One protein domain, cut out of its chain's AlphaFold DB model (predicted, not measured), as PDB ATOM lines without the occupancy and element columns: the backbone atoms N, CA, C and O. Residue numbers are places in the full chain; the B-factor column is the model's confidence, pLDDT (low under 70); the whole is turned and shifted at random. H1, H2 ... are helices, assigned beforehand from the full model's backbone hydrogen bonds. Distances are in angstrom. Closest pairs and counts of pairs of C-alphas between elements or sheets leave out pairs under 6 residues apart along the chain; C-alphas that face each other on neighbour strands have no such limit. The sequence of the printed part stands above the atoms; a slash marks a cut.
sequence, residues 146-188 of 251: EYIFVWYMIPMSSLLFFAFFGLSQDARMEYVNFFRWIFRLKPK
ATOM      1  N   GLU A 146      32.576  13.743 -19.244       88.38
ATOM      2  CA  GLU A 146      33.977  14.140 -19.434       88.38
ATOM      3  C   GLU A 146      34.930  12.977 -19.125       88.38
ATOM      4  O   GLU A 146      35.774  12.647 -19.960       88.38
ATOM      5  N   TYR A 147      34.734  12.284 -17.998       88.25
ATOM      6  CA  TYR A 147      35.500  11.082 -17.653       88.25
ATOM      7  C   TYR A 147      35.380  10.001 -18.729       88.25
ATOM      8  O   TYR A 147      36.388   9.495 -19.227       88.25
ATOM      9  N   ILE A 148      34.154   9.692 -19.164       90.81
ATOM     10  CA  ILE A 148      33.910   8.738 -20.253       90.81
ATOM     11  C   ILE A 148      34.615   9.179 -21.541       90.81
ATOM     12  O   ILE A 148      35.216   8.352 -22.232       90.81
ATOM     13  N   PHE A 149      34.546  10.468 -21.881       90.62
ATOM     14  CA  PHE A 149      35.190  11.005 -23.073       90.62
ATOM     15  C   PHE A 149      36.700  10.761 -23.038       90.62
ATOM     16  O   PHE A 149      37.233  10.169 -23.977       90.62
ATOM     17  N   VAL A 150      37.375  11.127 -21.942       88.50
ATOM     18  CA  VAL A 150      38.818  10.892 -21.750       88.50
ATOM     19  C   VAL A 150      39.152   9.405 -21.805       88.50
ATOM     20  O   VAL A 150      40.122   9.011 -22.454       88.50
ATOM     21  N   TRP A 151      38.324   8.558 -21.202       90.06
ATOM     22  CA  TRP A 151      38.537   7.114 -21.202       90.06
ATOM     23  C   TRP A 151      38.502   6.517 -22.612       90.06
ATOM     24  O   TRP A 151      39.361   5.708 -22.963       90.06
ATOM     25  N   TYR A 152      37.586   6.977 -23.471       91.44
ATOM     26  CA  TYR A 152      37.533   6.569 -24.879       91.44
ATOM     27  C   TYR A 152      38.671   7.140 -25.739       91.44
ATOM     28  O   TYR A 152      38.981   6.571 -26.791       91.44
ATOM     29  N   MET A 153      39.364   8.197 -25.306       89.62
ATOM     30  CA  MET A 153      40.520   8.731 -26.041       89.62
ATOM     31  C   MET A 153      41.690   7.733 -26.100       89.62
ATOM     32  O   MET A 153      42.450   7.718 -27.075       89.62
ATOM     33  N   ILE A 154      41.820   6.857 -25.101       90.00
ATOM     34  CA  ILE A 154      42.861   5.822 -25.050       90.00
ATOM     35  C   ILE A 154      42.679   4.790 -26.181       90.00
ATOM     36  O   ILE A 154      43.580   4.679 -27.024       90.00
ATOM     37  N   PRO A 155      41.546   4.065 -26.295       94.25
ATOM     38  CA  PRO A 155      41.337   3.126 -27.393       94.25
ATOM     39  C   PRO A 155      41.314   3.825 -28.755       94.25
ATOM     40  O   PRO A 155      41.820   3.259 -29.723       94.25
ATOM     41  N   MET A 156      40.829   5.069 -28.850       93.44
ATOM     42  CA  MET A 156      40.877   5.837 -30.100       93.44
ATOM     43  C   MET A 156      42.313   6.057 -30.596       93.44
ATOM     44  O   MET A 156      42.584   5.888 -31.787       93.44
ATOM     45  N   SER A 157      43.260   6.344 -29.697       92.12
ATOM     46  CA  SER A 157      44.679   6.459 -30.065       92.12
ATOM     47  C   SER A 157      45.276   5.128 -30.547       92.12
ATOM     48  O   SER A 157      46.062   5.104 -31.496       92.12
ATOM     49  N   SER A 158      44.842   4.006 -29.962       93.94
ATOM     50  CA  SER A 158      45.241   2.663 -30.395       93.94
ATOM     51  C   SER A 158      44.712   2.340 -31.794       93.94
ATOM     52  O   SER A 158      45.462   1.872 -32.655       93.94
ATOM     53  N   LEU A 159      43.447   2.671 -32.068       94.38
ATOM     54  CA  LEU A 159      42.854   2.528 -33.399       94.38
ATOM     55  C   LEU A 159      43.588   3.383 -34.436       94.38
ATOM     56  O   LEU A 159      43.863   2.907 -35.539       94.38
ATOM     57  N   LEU A 160      43.962   4.616 -34.078       92.38
ATOM     58  CA  LEU A 160      44.748   5.488 -34.945       92.38
ATOM     59  C   LEU A 160      46.124   4.876 -35.242       92.38
ATOM     60  O   LEU A 160      46.531   4.799 -36.401       92.38
ATOM     61  N   PHE A 161      46.823   4.376 -34.223       92.69
ATOM     62  CA  PHE A 161      48.098   3.684 -34.404       92.69
ATOM     63  C   PHE A 161      47.948   2.461 -35.325       92.69
ATOM     64  O   PHE A 161      48.704   2.295 -36.289       92.69
ATOM     65  N   PHE A 162      46.929   1.634 -35.093       93.44
ATOM     66  CA  PHE A 162      46.647   0.464 -35.918       93.44
ATOM     67  C   PHE A 162      46.328   0.838 -37.374       93.44
ATOM     68  O   PHE A 162      46.792   0.172 -38.300       93.44
ATOM     69  N   ALA A 163      45.604   1.933 -37.611       91.25
ATOM     70  CA  ALA A 163      45.298   2.396 -38.960       91.25
ATOM     71  C   ALA A 163      46.561   2.764 -39.762       91.25
ATOM     72  O   ALA A 163      46.643   2.462 -40.953       91.25
ATOM     73  N   PHE A 164      47.569   3.370 -39.128       90.56
ATOM     74  CA  PHE A 164      48.811   3.769 -39.805       90.56
ATOM     75  C   PHE A 164      49.818   2.623 -39.953       90.56
ATOM     76  O   PHE A 164      50.422   2.461 -41.020       90.56
ATOM     77  N   PHE A 165      50.006   1.829 -38.898       90.19
ATOM     78  CA  PHE A 165      51.039   0.790 -38.850       90.19
ATOM     79  C   PHE A 165      50.487  -0.601 -39.159       90.19
ATOM     80  O   PHE A 165      51.067  -1.328 -39.967       90.19
ATOM     81  N   GLY A 166      49.331  -0.943 -38.595       89.50
ATOM     82  CA  GLY A 166      48.682  -2.237 -38.786       89.50
ATOM     83  C   GLY A 166      48.173  -2.452 -40.211       89.50
ATOM     84  O   GLY A 166      48.290  -3.551 -40.739       89.50
ATOM     85  N   LEU A 167      47.684  -1.406 -40.884       87.75
ATOM     86  CA  LEU A 167      47.209  -1.491 -42.273       87.75
ATOM     87  C   LEU A 167      48.298  -1.228 -43.323       87.75
ATOM     88  O   LEU A 167      47.974  -1.083 -44.507       87.75
ATOM     89  N   SER A 168      49.569  -1.162 -42.928       87.44
ATOM     90  CA  SER A 168      50.678  -0.924 -43.850       87.44
ATOM     91  C   SER A 168      50.865  -2.071 -44.851       87.44
ATOM     92  O   SER A 168      50.558  -3.223 -44.565       87.44
ATOM     93  N   GLN A 169      51.370  -1.765 -46.051       85.00
ATOM     94  CA  GLN A 169      51.651  -2.789 -47.069       85.00
ATOM     95  C   GLN A 169      52.634  -3.852 -46.557       85.00
ATOM     96  O   GLN A 169      52.432  -5.038 -46.808       85.00
ATOM     97  N   ASP A 170      53.636  -3.417 -45.794       84.75
ATOM     98  CA  ASP A 170      54.645  -4.288 -45.198       84.75
ATOM     99  C   ASP A 170      54.008  -5.218 -44.153       84.75
ATOM    100  O   ASP A 170      54.170  -6.433 -44.236       84.75
ATOM    101  N   ALA A 171      53.175  -4.681 -43.248       86.81
ATOM    102  CA  ALA A 171      52.456  -5.494 -42.264       86.81
ATOM    103  C   ALA A 171      51.446  -6.447 -42.915       86.81
ATOM    104  O   ALA A 171      51.367  -7.608 -42.537       86.81
ATOM    105  N   ARG A 172      50.708  -6.006 -43.944       89.00
ATOM    106  CA  ARG A 172      49.762  -6.866 -44.679       89.00
ATOM    107  C   ARG A 172      50.458  -8.037 -45.358       89.00
ATOM    108  O   ARG A 172      49.916  -9.139 -45.366       89.00
ATOM    109  N   MET A 173      51.629  -7.802 -45.949       88.62
ATOM    110  CA  MET A 173      52.419  -8.870 -46.554       88.62
ATOM    111  C   MET A 173      52.827  -9.894 -45.495       88.62
ATOM    112  O   MET A 173      52.673 -11.093 -45.723       88.62
ATOM    113  N   GLU A 174      53.239  -9.426 -44.320       90.06
ATOM    114  CA  GLU A 174      53.594 -10.303 -43.210       90.06
ATOM    115  C   GLU A 174      52.384 -11.053 -42.643       90.06
ATOM    116  O   GLU A 174      52.468 -12.255 -42.412       90.06
ATOM    117  N   TYR A 175      51.217 -10.414 -42.530       92.94
ATOM    118  CA  TYR A 175      49.978 -11.092 -42.134       92.94
ATOM    119  C   TYR A 175      49.603 -12.198 -43.110       92.94
ATOM    120  O   TYR A 175      49.209 -13.282 -42.693       92.94
ATOM    121  N   VAL A 176      49.745 -11.951 -44.414       91.06
ATOM    122  CA  VAL A 176      49.489 -12.960 -45.443       91.06
ATOM    123  C   VAL A 176      50.515 -14.089 -45.360       91.06
ATOM    124  O   VAL A 176      50.137 -15.251 -45.500       91.06
ATOM    125  N   ASN A 177      51.789 -13.786 -45.120       89.75
ATOM    126  CA  ASN A 177      52.831 -14.799 -44.955       89.75
ATOM    127  C   ASN A 177      52.584 -15.658 -43.711       89.75
ATOM    128  O   ASN A 177      52.593 -16.884 -43.811       89.75
ATOM    129  N   PHE A 178      52.273 -15.032 -42.578       92.50
ATOM    130  CA  PHE A 178      51.895 -15.701 -41.337       92.50
ATOM    131  C   PHE A 178      50.638 -16.559 -41.520       92.50
ATOM    132  O   PHE A 178      50.620 -17.727 -41.139       92.50
ATOM    133  N   PHE A 179      49.613 -16.026 -42.191       93.00
ATOM    134  CA  PHE A 179      48.387 -16.754 -42.511       93.00
ATOM    135  C   PHE A 179      48.660 -17.953 -43.439       93.00
ATOM    136  O   PHE A 179      48.150 -19.051 -43.237       93.00
ATOM    137  N   ARG A 180      49.516 -17.803 -44.452       91.25
ATOM    138  CA  ARG A 180      49.912 -18.937 -45.303       91.25
ATOM    139  C   ARG A 180      50.719 -19.973 -44.533       91.25
ATOM    140  O   ARG A 180      50.537 -21.162 -44.775       91.25
ATOM    141  N   TRP A 181      51.588 -19.539 -43.626       90.81
ATOM    142  CA  TRP A 181      52.382 -20.425 -42.782       90.81
ATOM    143  C   TRP A 181      51.496 -21.236 -41.832       90.81
ATOM    144  O   TRP A 181      51.623 -22.461 -41.798       90.81
ATOM    145  N   ILE A 182      50.551 -20.587 -41.140       93.81
ATOM    146  CA  ILE A 182      49.653 -21.258 -40.191       93.81
ATOM    147  C   ILE A 182      48.693 -22.218 -40.911       93.81
ATOM    148  O   ILE A 182      48.526 -23.353 -40.474       93.81
ATOM    149  N   PHE A 183      48.151 -21.826 -42.071       92.56
ATOM    150  CA  PHE A 183      47.249 -22.670 -42.866       92.56
ATOM    151  C   PHE A 183      47.972 -23.575 -43.878       92.56
ATOM    152  O   PHE A 183      47.319 -24.240 -44.680       92.56
ATOM    153  N   ARG A 184      49.315 -23.618 -43.860       86.00
ATOM    154  CA  ARG A 184      50.164 -24.419 -44.771       86.00
ATOM    155  C   ARG A 184      49.784 -24.274 -46.254       86.00
ATOM    156  O   ARG A 184      49.912 -25.213 -47.041       86.00
ATOM    157  N   LEU A 185      49.325 -23.088 -46.651       80.88
ATOM    158  CA  LEU A 185      48.918 -22.801 -48.022       80.88
ATOM    159  C   LEU A 185      50.170 -22.671 -48.894       80.88
ATOM    160  O   LEU A 185      51.005 -21.790 -48.678       80.88
ATOM    161  N   LYS A 186      50.307 -23.550 -49.894       80.12
ATOM    162  CA  LYS A 186      51.425 -23.488 -50.842       80.12
ATOM    163  C   LYS A 186      51.358 -22.175 -51.637       80.12
ATOM    164  O   LYS A 186      50.264 -21.778 -52.050       80.12
ATOM    165  N   PRO A 187      52.493 -21.492 -51.870       72.12
ATOM    166  CA  PRO A 187      52.503 -20.280 -52.675       72.12
ATOM    167  C   PRO A 187      51.958 -20.590 -54.072       72.12
ATOM    168  O   PRO A 187      52.372 -21.559 -54.711       72.12
ATOM    169  N   LYS A 188      51.012 -19.771 -54.544       73.06
ATOM    170  CA  LYS A 188      50.538 -19.838 -55.928       73.06
ATOM    171  C   LYS A 188      51.752 -19.583 -56.835       73.06
ATOM    172  O   LYS A 188      52.403 -18.556 -56.633       73.06
TER     173      LYS A 188
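This is residues 146 to 188 of the 251 residues of the protein "Pheromone B beta 1 receptor" of Ceratobasidium theobromae (UniProt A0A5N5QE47). A long helix, H1, and a shorter one, H2, meet near their ends as an open L, with little else around them; a short tail, residues 183 to 188, bends back from the far end of H2. The printed part has 43 residues with two named helices, H1 then H2, and no named strand, and its class is all helix. It is extended, with a radius of gyration of the C-alphas of 16.2 A and spans of 52 by 18 by 9 A.

H1, residues 146 to 166, is 29.3 A long and begins with C-alpha 146 at (33.977, 14.140, -19.434). H2, residues 169 to 182, is 19.8 A long and ends with C-alpha 182 at (49.653, -21.258, -40.191).

H1 and H2 are close but not clearly touching; their closest C-alphas, those of Phe 165 and Ala 171, are 7.3 A apart. Their lines are about perpendicular, at 80 degrees. In H2 every O i to N i+4 pair is within hydrogen-bond range; in H1, 15 of 17 are.

The C-alphas of Glu 146 and Lys 188, the two farthest apart, are 52.5 A apart. The link from H1 to H2 is tight, and the printed part has no cut. Residues 146 to 165, 168 to 174 and 178 to 184 stand free. Mean pLDDT of the printed part is 89.2, and no printed residue is under 70.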